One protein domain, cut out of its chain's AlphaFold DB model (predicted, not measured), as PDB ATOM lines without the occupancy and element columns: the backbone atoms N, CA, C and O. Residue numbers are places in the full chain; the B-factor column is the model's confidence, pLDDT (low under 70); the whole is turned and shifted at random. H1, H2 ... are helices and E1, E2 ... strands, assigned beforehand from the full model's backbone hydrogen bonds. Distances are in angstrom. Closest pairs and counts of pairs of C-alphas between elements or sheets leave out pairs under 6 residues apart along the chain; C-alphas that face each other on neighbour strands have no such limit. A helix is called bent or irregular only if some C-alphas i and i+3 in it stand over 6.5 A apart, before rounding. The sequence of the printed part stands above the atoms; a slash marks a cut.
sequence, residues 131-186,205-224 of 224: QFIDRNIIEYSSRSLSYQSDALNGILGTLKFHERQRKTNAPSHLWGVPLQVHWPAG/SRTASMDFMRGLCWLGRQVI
ATOM      1  N   GLN A 131       0.362 -28.350  84.424       57.66
ATOM      2  CA  GLN A 131       0.729 -29.587  83.738       57.66
ATOM      3  C   GLN A 131       0.201 -29.667  82.300       57.66
ATOM      4  O   GLN A 131       0.543 -30.598  81.568       57.66
ATOM      5  N   PHE A 132      -0.661 -28.725  81.922       65.00
ATOM      6  CA  PHE A 132      -1.392 -28.742  80.676       65.00
ATOM      7  C   PHE A 132      -0.950 -27.566  79.803       65.00
ATOM      8  O   PHE A 132      -0.985 -26.393  80.176       65.00
ATOM      9  N   ILE A 133      -0.480 -27.901  78.606       75.31
ATOM     10  CA  ILE A 133       0.006 -26.925  77.628       75.31
ATOM     11  C   ILE A 133      -1.134 -26.066  77.053       75.31
ATOM     12  O   ILE A 133      -0.897 -24.968  76.562       75.31
ATOM     13  N   ASP A 134      -2.375 -26.537  77.172       73.81
ATOM     14  CA  ASP A 134      -3.589 -25.894  76.677       73.81
ATOM     15  C   ASP A 134      -3.841 -24.515  77.293       73.81
ATOM     16  O   ASP A 134      -4.047 -23.557  76.554       73.81
ATOM     17  N   ARG A 135      -3.749 -24.363  78.620       76.12
ATOM     18  CA  ARG A 135      -3.929 -23.073  79.305       76.12
ATOM     19  C   ARG A 135      -2.932 -22.048  78.793       76.12
ATOM     20  O   ARG A 135      -3.292 -20.898  78.561       76.12
ATOM     21  N   ASN A 136      -1.700 -22.490  78.562       80.69
ATOM     22  CA  ASN A 136      -0.632 -21.640  78.060       80.69
ATOM     23  C   ASN A 136      -0.886 -21.204  76.610       80.69
ATOM     24  O   ASN A 136      -0.671 -20.045  76.259       80.69
ATOM     25  N   ILE A 137      -1.405 -22.110  75.776       83.56
ATOM     26  CA  ILE A 137      -1.808 -21.808  74.396       83.56
ATOM     27  C   ILE A 137      -3.008 -20.860  74.366       83.56
ATOM     28  O   ILE A 137      -3.009 -19.920  73.574       83.56
ATOM     29  N   ILE A 138      -4.011 -21.065  75.222       83.31
ATOM     30  CA  ILE A 138      -5.189 -20.190  75.316       83.31
ATOM     31  C   ILE A 138      -4.758 -18.781  75.732       83.31
ATOM     32  O   ILE A 138      -5.139 -17.804  75.090       83.31
ATOM     33  N   GLU A 139      -3.927 -18.666  76.768       84.31
ATOM     34  CA  GLU A 139      -3.475 -17.361  77.242       84.31
ATOM     35  C   GLU A 139      -2.617 -16.656  76.187       84.31
ATOM     36  O   GLU A 139      -2.874 -15.495  75.873       84.31
ATOM     37  N   TYR A 140      -1.655 -17.358  75.580       88.81
ATOM     38  CA  TYR A 140      -0.826 -16.809  74.509       88.81
ATOM     39  C   TYR A 140      -1.654 -16.370  73.294       88.81
ATOM     40  O   TYR A 140      -1.470 -15.260  72.796       88.81
ATOM     41  N   SER A 141      -2.578 -17.218  72.831       89.25
ATOM     42  CA  SER A 141      -3.389 -16.952  71.633       89.25
ATOM     43  C   SER A 141      -4.393 -15.812  71.822       89.25
ATOM     44  O   SER A 141      -4.801 -15.200  70.839       89.25
ATOM     45  N   SER A 142      -4.740 -15.474  73.068       89.25
ATOM     46  CA  SER A 142      -5.548 -14.289  73.384       89.25
ATOM     47  C   SER A 142      -4.799 -12.957  73.220       89.25
ATOM     48  O   SER A 142      -5.417 -11.892  73.240       89.25
ATOM     49  N   ARG A 143      -3.468 -12.986  73.055       91.31
ATOM     50  CA  ARG A 143      -2.636 -11.784  72.924       91.31
ATOM     51  C   ARG A 143      -2.475 -11.362  71.462       91.31
ATOM     52  O   ARG A 143      -2.530 -12.155  70.530       91.31
ATOM     53  N   SER A 144      -2.214 -10.076  71.261       93.25
ATOM     54  CA  SER A 144      -1.994  -9.463  69.951       93.25
ATOM     55  C   SER A 144      -0.546  -9.612  69.481       93.25
ATOM     56  O   SER A 144       0.396  -9.289  70.209       93.25
ATOM     57  N   LEU A 145      -0.364 -10.021  68.227       90.50
ATOM     58  CA  LEU A 145       0.930 -10.072  67.545       90.50
ATOM     59  C   LEU A 145       0.999  -8.984  66.475       90.50
ATOM     60  O   LEU A 145       0.061  -8.818  65.699       90.50
ATOM     61  N   SER A 146       2.128  -8.275  66.410       88.31
ATOM     62  CA  SER A 146       2.395  -7.317  65.329       88.31
ATOM     63  C   SER A 146       2.497  -8.023  63.977       88.31
ATOM     64  O   SER A 146       1.958  -7.535  62.989       88.31
ATOM     65  N   TYR A 147       3.129  -9.201  63.957       89.44
ATOM     66  CA  TYR A 147       3.230 -10.060  62.784       89.44
ATOM     67  C   TYR A 147       2.674 -11.439  63.118       89.44
ATOM     68  O   TYR A 147       3.193 -12.140  63.982       89.44
ATOM     69  N   GLN A 148       1.618 -11.852  62.417       89.25
ATOM     70  CA  GLN A 148       1.001 -13.166  62.635       89.25
ATOM     71  C   GLN A 148       1.958 -14.324  62.311       89.25
ATOM     72  O   GLN A 148       1.848 -15.396  62.897       89.25
ATOM     73  N   SER A 149       2.955 -14.094  61.448       89.31
ATOM     74  CA  SER A 149       4.038 -15.049  61.174       89.31
ATOM     75  C   SER A 149       4.851 -15.422  62.417       89.31
ATOM     76  O   SER A 149       5.438 -16.502  62.457       89.31
ATOM     77  N   ASP A 150       4.861 -14.571  63.447       88.81
ATOM     78  CA  ASP A 150       5.587 -14.829  64.689       88.81
ATOM     79  C   ASP A 150       4.801 -15.701  65.668       88.81
ATOM     80  O   ASP A 150       5.341 -16.067  66.710       88.81
ATOM     81  N   ALA A 151       3.558 -16.084  65.350       89.19
ATOM     82  CA  ALA A 151       2.699 -16.832  66.264       89.19
ATOM     83  C   ALA A 151       3.368 -18.104  66.797       89.19
ATOM     84  O   ALA A 151       3.371 -18.334  68.005       89.19
ATOM     85  N   LEU A 152       4.007 -18.893  65.933       87.94
ATOM     86  CA  LEU A 152       4.708 -20.093  66.382       87.94
ATOM     87  C   LEU A 152       6.002 -19.762  67.134       87.94
ATOM     88  O   LEU A 152       6.263 -20.322  68.199       87.94
ATOM     89  N   ASN A 153       6.802 -18.827  66.616       86.69
ATOM     90  CA  ASN A 153       8.070 -18.431  67.234       86.69
ATOM     91  C   ASN A 153       7.865 -17.857  68.648       86.69
ATOM     92  O   ASN A 153       8.664 -18.117  69.552       86.69
ATOM     93  N   GLY A 154       6.768 -17.126  68.853       85.31
ATOM     94  CA  GLY A 154       6.399 -16.487  70.110       85.31
ATOM     95  C   GLY A 154       5.908 -17.446  71.194       85.31
ATOM     96  O   GLY A 154       6.002 -17.097  72.368       85.31
ATOM     97  N   ILE A 155       5.499 -18.675  70.863       87.00
ATOM     98  CA  ILE A 155       5.147 -19.699  71.865       87.00
ATOM     99  C   ILE A 155       6.182 -20.825  71.971       87.00
ATOM    100  O   ILE A 155       6.253 -21.500  72.994       87.00
ATOM    101  N   LEU A 156       7.049 -21.004  70.969       88.06
ATOM    102  CA  LEU A 156       7.998 -22.121  70.911       88.06
ATOM    103  C   LEU A 156       8.878 -22.249  72.164       88.06
ATOM    104  O   LEU A 156       9.228 -23.357  72.560       88.06
ATOM    105  N   GLY A 157       9.228 -21.129  72.805       87.69
ATOM    106  CA  GLY A 157       9.993 -21.156  74.049       87.69
ATOM    107  C   GLY A 157       9.249 -21.841  75.201       87.69
ATOM    108  O   GLY A 157       9.822 -22.667  75.907       87.69
ATOM    109  N   THR A 158       7.956 -21.552  75.328       87.06
ATOM    110  CA  THR A 158       7.042 -22.202  76.272       87.06
ATOM    111  C   THR A 158       6.889 -23.689  75.981       87.06
ATOM    112  O   THR A 158       6.951 -24.507  76.895       87.06
ATOM    113  N   LEU A 159       6.726 -24.055  74.709       86.31
ATOM    114  CA  LEU A 159       6.555 -25.456  74.330       86.31
ATOM    115  C   LEU A 159       7.825 -26.271  74.640       86.31
ATOM    116  O   LEU A 159       7.755 -27.299  75.308       86.31
ATOM    117  N   LYS A 160       9.002 -25.744  74.279       86.56
ATOM    118  CA  LYS A 160      10.306 -26.352  74.601       86.56
ATOM    119  C   LYS A 160      10.559 -26.471  76.100       86.56
ATOM    120  O   LYS A 160      11.231 -27.402  76.539       86.56
ATOM    121  N   PHE A 161      10.071 -25.519  76.892       84.69
ATOM    122  CA  PHE A 161      10.161 -25.601  78.346       84.69
ATOM    123  C   PHE A 161       9.415 -26.835  78.871       84.69
ATOM    124  O   PHE A 161       9.995 -27.617  79.625       84.69
ATOM    125  N   HIS A 162       8.184 -27.059  78.405       79.06
ATOM    126  CA  HIS A 162       7.390 -28.241  78.757       79.06
ATOM    127  C   HIS A 162       8.026 -29.553  78.284       79.06
ATOM    128  O   HIS A 162       8.066 -30.518  79.047       79.06
ATOM    129  N   GLU A 163       8.595 -29.573  77.076       80.38
ATOM    130  CA  GLU A 163       9.321 -30.737  76.547       80.38
ATOM    131  C   GLU A 163      10.529 -31.130  77.418       80.38
ATOM    132  O   GLU A 163      10.820 -32.313  77.573       80.38
ATOM    133  N   ARG A 164      11.231 -30.155  78.018       79.12
ATOM    134  CA  ARG A 164      12.434 -30.401  78.839       79.12
ATOM    135  C   ARG A 164      12.143 -30.755  80.295       79.12
ATOM    136  O   ARG A 164      12.953 -31.430  80.925       79.12
ATOM    137  N   GLN A 165      11.035 -30.268  80.852       70.00
ATOM    138  CA  GLN A 165      10.714 -30.402  82.278       70.00
ATOM    139  C   GLN A 165      10.319 -31.832  82.695       70.00
ATOM    140  O   GLN A 165      10.289 -32.125  83.888       70.00
ATOM    141  N   ARG A 166      10.031 -32.752  81.758       63.38
ATOM    142  CA  ARG A 166       9.495 -34.086  82.092       63.38
ATOM    143  C   ARG A 166      10.323 -35.243  81.533       63.38
ATOM    144  O   ARG A 166      10.585 -35.322  80.342       63.38
ATOM    145  N   LYS A 167      10.673 -36.188  82.418       53.84
ATOM    146  CA  LYS A 167      11.366 -37.450  82.085       53.84
ATOM    147  C   LYS A 167      10.416 -38.562  81.608       53.84
ATOM    148  O   LYS A 167      10.871 -39.510  80.980       53.84
ATOM    149  N   THR A 168       9.115 -38.444  81.875       50.38
ATOM    150  CA  THR A 168       8.061 -39.364  81.420       50.38
ATOM    151  C   THR A 168       6.833 -38.540  81.009       50.38
ATOM    152  O   THR A 168       6.431 -37.628  81.727       50.38
ATOM    153  N   ASN A 169       6.255 -38.813  79.834       56.41
ATOM    154  CA  ASN A 169       5.023 -38.178  79.326       56.41
ATOM    155  C   ASN A 169       5.069 -36.640  79.227       56.41
ATOM    156  O   ASN A 169       4.127 -35.946  79.617       56.41
ATOM    157  N   ALA A 170       6.175 -36.089  78.714       61.19
ATOM    158  CA  ALA A 170       6.232 -34.672  78.366       61.19
ATOM    159  C   ALA A 170       5.175 -34.367  77.287       61.19
ATOM    160  O   ALA A 170       5.138 -35.086  76.284       61.19
ATOM    161  N   PRO A 171       4.311 -33.349  77.462       65.69
ATOM    162  CA  PRO A 171       3.421 -32.931  76.389       65.69
ATOM    163  C   PRO A 171       4.286 -32.482  75.210       65.69
ATOM    164  O   PRO A 171       5.147 -31.616  75.356       65.69
ATOM    165  N   SER A 172       4.085 -33.117  74.061       73.56
ATOM    166  CA  SER A 172       4.771 -32.774  72.820       73.56
ATOM    167  C   SER A 172       3.849 -31.944  71.939       73.56
ATOM    168  O   SER A 172       2.656 -31.785  72.218       73.56
ATOM    169  N   HIS A 173       4.398 -31.372  70.874       80.81
ATOM    170  CA  HIS A 173       3.597 -30.645  69.907       80.81
ATOM    171  C   HIS A 173       4.097 -30.860  68.481       80.81
ATOM    172  O   HIS A 173       5.287 -31.044  68.237       80.81
ATOM    173  N   LEU A 174       3.192 -30.734  67.514       81.44
ATOM    174  CA  LEU A 174       3.528 -30.647  66.097       81.44
ATOM    175  C   LEU A 174       3.130 -29.258  65.595       81.44
ATOM    176  O   LEU A 174       1.947 -28.949  65.521       81.44
ATOM    177  N   TRP A 175       4.110 -28.393  65.306       80.56
ATOM    178  CA  TRP A 175       3.862 -27.015  64.832       80.56
ATOM    179  C   TRP A 175       2.901 -26.193  65.723       80.56
ATOM    180  O   TRP A 175       2.085 -25.422  65.233       80.56
ATOM    181  N   GLY A 176       2.997 -26.352  67.048       78.44
ATOM    182  CA  GLY A 176       2.131 -25.693  68.029       78.44
ATOM    183  C   GLY A 176       0.853 -26.462  68.380       78.44
ATOM    184  O   GLY A 176       0.192 -26.091  69.345       78.44
ATOM    185  N   VAL A 177       0.529 -27.545  67.665       81.38
ATOM    186  CA  VAL A 177      -0.618 -28.413  67.973       81.38
ATOM    187  C   VAL A 177      -0.234 -29.400  69.080       81.38
ATOM    188  O   VAL A 177       0.670 -30.207  68.852       81.38
ATOM    189  N   PRO A 178      -0.884 -29.366  70.260       75.12
ATOM    190  CA  PRO A 178      -0.587 -30.283  71.356       75.12
ATOM    191  C   PRO A 178      -0.828 -31.742  70.987       75.12
ATOM    192  O   PRO A 178      -1.852 -32.079  70.393       75.12
ATOM    193  N   LEU A 179       0.077 -32.612  71.421       74.81
ATOM    194  CA  LEU A 179      -0.078 -34.060  71.405       74.81
ATOM    195  C   LEU A 179      -0.081 -34.534  72.862       74.81
ATOM    196  O   LEU A 179       0.896 -34.362  73.597       74.81
ATOM    197  N   GLN A 180      -1.211 -35.071  73.316       64.12
ATOM    198  CA  GLN A 180      -1.387 -35.453  74.713       64.12
ATOM    199  C   GLN A 180      -0.808 -36.853  74.943       64.12
ATOM    200  O   GLN A 180      -1.459 -37.858  74.691       64.12
ATOM    201  N   VAL A 181       0.430 -36.933  75.431       53.66
ATOM    202  CA  VAL A 181       1.064 -38.225  75.724       53.66
ATOM    203  C   VAL A 181       0.374 -38.865  76.937       53.66
ATOM    204  O   VAL A 181       0.235 -38.230  77.981       53.66
ATOM    205  N   HIS A 182      -0.089 -40.105  76.766       51.78
ATOM    206  CA  HIS A 182      -0.886 -40.920  77.694       51.78
ATOM    207  C   HIS A 182      -0.622 -40.706  79.203       51.78
ATOM    208  O   HIS A 182       0.519 -40.673  79.669       51.78
ATOM    209  N   TRP A 183      -1.697 -40.665  79.991       44.72
ATOM    210  CA  TRP A 183      -1.657 -40.911  81.434       44.72
ATOM    211  C   TRP A 183      -1.994 -42.390  81.657       44.72
ATOM    212  O   TRP A 183      -3.062 -42.812  81.206       44.72
ATOM    213  N   PRO A 184      -1.138 -43.210  82.294       35.12
ATOM    214  CA  PRO A 184      -1.540 -44.564  82.642       35.12
ATOM    215  C   PRO A 184      -2.719 -44.484  83.618       35.12
ATOM    216  O   PRO A 184      -2.635 -43.838  84.666       35.12
ATOM    217  N   ALA A 185      -3.835 -45.116  83.253       39.16
ATOM    218  CA  ALA A 185      -4.985 -45.272  84.132       39.16
ATOM    219  C   ALA A 185      -4.515 -45.940  85.437       39.16
ATOM    220  O   ALA A 185      -4.048 -47.077  85.414       39.16
ATOM    221  N   GLY A 186      -4.565 -45.205  86.552       39.53
ATOM    222  CA  GLY A 186      -4.157 -45.698  87.873       39.53
ATOM    223  C   GLY A 186      -3.148 -44.835  88.637       39.53
ATOM    224  O   GLY A 186      -2.948 -45.078  89.821       39.53
ATOM    225  N   SER A 205      -6.777 -47.094  73.544       48.03
ATOM    226  CA  SER A 205      -5.875 -47.015  72.383       48.03
ATOM    227  C   SER A 205      -5.890 -45.651  71.660       48.03
ATOM    228  O   SER A 205      -6.149 -45.551  70.462       48.03
ATOM    229  N   ARG A 206      -5.577 -44.549  72.361       55.44
ATOM    230  CA  ARG A 206      -5.380 -43.247  71.685       55.44
ATOM    231  C   ARG A 206      -4.057 -43.223  70.915       55.44
ATOM    232  O   ARG A 206      -2.996 -43.474  71.479       55.44
ATOM    233  N   THR A 207      -4.123 -42.907  69.623       63.75
ATOM    234  CA  THR A 207      -2.946 -42.742  68.753       63.75
ATOM    235  C   THR A 207      -2.555 -41.268  68.627       63.75
ATOM    236  O   THR A 207      -3.412 -40.391  68.722       63.75
ATOM    237  N   ALA A 208      -1.286 -40.980  68.310       63.19
ATOM    238  CA  ALA A 208      -0.817 -39.608  68.062       63.19
ATOM    239  C   ALA A 208      -1.649 -38.874  66.990       63.19
ATOM    240  O   ALA A 208      -1.865 -37.669  67.088       63.19
ATOM    241  N   SER A 209      -2.177 -39.601  65.999       66.62
ATOM    242  CA  SER A 209      -3.087 -39.059  64.985       66.62
ATOM    243  C   SER A 209      -4.441 -38.638  65.565       66.62
ATOM    244  O   SER A 209      -4.989 -37.620  65.152       66.62
ATOM    245  N   MET A 210      -4.987 -39.385  66.533       65.19
ATOM    246  CA  MET A 210      -6.229 -39.012  67.224       65.19
ATOM    247  C   MET A 210      -6.033 -37.770  68.099       65.19
ATOM    248  O   MET A 210      -6.908 -36.904  68.121       65.19
ATOM    249  N   ASP A 211      -4.888 -37.654  68.772       65.19
ATOM    250  CA  ASP A 211      -4.565 -36.473  69.577       65.19
ATOM    251  C   ASP A 211      -4.282 -35.250  68.703       65.19
ATOM    252  O   ASP A 211      -4.766 -34.166  69.010       65.19
ATOM    253  N   PHE A 212      -3.602 -35.428  67.565       68.38
ATOM    254  CA  PHE A 212      -3.433 -34.374  66.565       68.38
ATOM    255  C   PHE A 212      -4.783 -33.886  66.027       68.38
ATOM    256  O   PHE A 212      -5.042 -32.687  66.015       68.38
ATOM    257  N   MET A 213      -5.680 -34.802  65.644       68.31
ATOM    258  CA  MET A 213      -7.027 -34.459  65.170       68.31
ATOM    259  C   MET A 213      -7.838 -33.728  66.245       68.31
ATOM    260  O   MET A 213      -8.473 -32.721  65.947       68.31
ATOM    261  N   ARG A 214      -7.766 -34.162  67.510       65.19
ATOM    262  CA  ARG A 214      -8.354 -33.418  68.636       65.19
ATOM    263  C   ARG A 214      -7.724 -32.040  68.798       65.19
ATOM    264  O   ARG A 214      -8.460 -31.087  69.019       65.19
ATOM    265  N   GLY A 215      -6.403 -31.938  68.656       63.78
ATOM    266  CA  GLY A 215      -5.617 -30.704  68.640       63.78
ATOM    267  C   GLY A 215      -6.043 -29.717  67.547       63.78
ATOM    268  O   GLY A 215      -6.071 -28.512  67.780       63.78
ATOM    269  N   LEU A 216      -6.462 -30.216  66.383       67.75
ATOM    270  CA  LEU A 216      -7.037 -29.401  65.308       67.75
ATOM    271  C   LEU A 216      -8.465 -28.921  65.611       67.75
ATOM    272  O   LEU A 216      -8.885 -27.890  65.095       67.75
ATOM    273  N   CYS A 217      -9.216 -29.639  66.450       60.22
ATOM    274  CA  CYS A 217     -10.584 -29.276  66.831       60.22
ATOM    275  C   CYS A 217     -10.670 -28.178  67.908       60.22
ATOM    276  O   CYS A 217     -11.778 -27.833  68.325       60.22
ATOM    277  N   TRP A 218      -9.545 -27.609  68.360       55.94
ATOM    278  CA  TRP A 218      -9.540 -26.447  69.251       55.94
ATOM    279  C   TRP A 218      -9.958 -25.211  68.450       55.94
ATOM    280  O   TRP A 218      -9.134 -24.431  67.977       55.94
ATOM    281  N   LEU A 219     -11.266 -25.038  68.265       39.78
ATOM    282  CA  LEU A 219     -11.833 -23.799  67.753       39.78
ATOM    283  C   LEU A 219     -11.604 -22.711  68.805       39.78
ATOM    284  O   LEU A 219     -12.299 -22.653  69.821       39.78
ATOM    285  N   GLY A 220     -10.612 -21.851  68.560       39.97
ATOM    286  CA  GLY A 220     -10.480 -20.593  69.280       39.97
ATOM    287  C   GLY A 220     -11.815 -19.860  69.200       39.97
ATOM    288  O   GLY A 220     -12.331 -19.638  68.102       39.97
ATOM    289  N   ARG A 221     -12.413 -19.539  70.354       30.55
ATOM    290  CA  ARG A 221     -13.605 -18.690  70.394       30.55
ATOM    291  C   ARG A 221     -13.262 -17.394  69.666       30.55
ATOM    292  O   ARG A 221     -12.504 -16.583  70.190       30.55
ATOM    293  N   GLN A 222     -13.822 -17.203  68.475       31.42
ATOM    294  CA  GLN A 222     -13.955 -15.870  67.912       31.42
ATOM    295  C   GLN A 222     -14.857 -15.097  68.870       31.42
ATOM    296  O   GLN A 222     -16.047 -15.383  68.995       31.42
ATOM    297  N   VAL A 223     -14.252 -14.185  69.622       33.22
ATOM    298  CA  VAL A 223     -14.989 -13.150  70.334       33.22
ATOM    299  C   VAL A 223     -15.487 -12.192  69.253       33.22
ATOM    300  O   VAL A 223     -14.675 -11.631  68.517       33.22
ATOM    301  N   ILE A 224     -16.811 -12.123  69.108       34.66
ATOM    302  CA  ILE A 224     -17.525 -11.102  68.326       34.66
ATOM    303  C   ILE A 224     -17.376  -9.761  69.042       34.66
ATOM    304  O   ILE A 224     -17.488  -9.768  70.291       34.66
TER     305      ILE A 224
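This is residues 131 to 186 and 205 to 224 of the 224 residues of a protein of Lasiodiplodia theobromae (UniProt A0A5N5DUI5). A short strand hairpin, E1 and E2, sits between a helical hairpin, H1 and H2, and a third helix, H3. Printed are 76 residues, mostly helix by class, in the order H1, H2, E1, E2, H3; the sheet E1 - E2 is antiparallel. The whole is only just compact, close to loose, with a radius of gyration of the C-alphas of 13.5 A, and spans 43 by 27 by 19 A.

H1, residues 133 to 141, begins at C-alpha (0.006, -26.925, 77.628) and measures 12.1 A. H2, residues 148 to 165, measures 27.9 A and is irregular, C-alphas 149 and 152 being 7.3 A apart. E1 is residues 172 to 174, 7.2 A, and E2 residues 177 to 179, 6.6 A. H3, residues 208 to 216, 12.3 A, ends at C-alpha (-7.037, -29.401, 65.308).

H1 touches H2 at its residues 155 to 162 alone, opposite ways at a shallow tilt of 25 degrees; the closest C-alphas, of Tyr 140 and Ile 155, are 7.1 A apart. The closest C-alphas of H2 and E1, of Glu 163 and Ser 172, are 6.2 A apart. In the antiparallel hairpin E1 and E2, N 174 and O 177 are within hydrogen-bond range at 2.9 A. The closest C-alphas of E2 and H3, of Leu 179 and Asp 211, are 5.4 A apart. H3 is apart from H1 and H2. Every O i to N i+4 pair is within hydrogen-bond range in H1 and H3, and 9 of 14 in H2.

Residues 187 to 204 are cut out, with 15.6 A between C-alphas 186 and 205. Of the links printed whole, none is long. pLDDT is under 70 in 35 residues, among them 205 to 224.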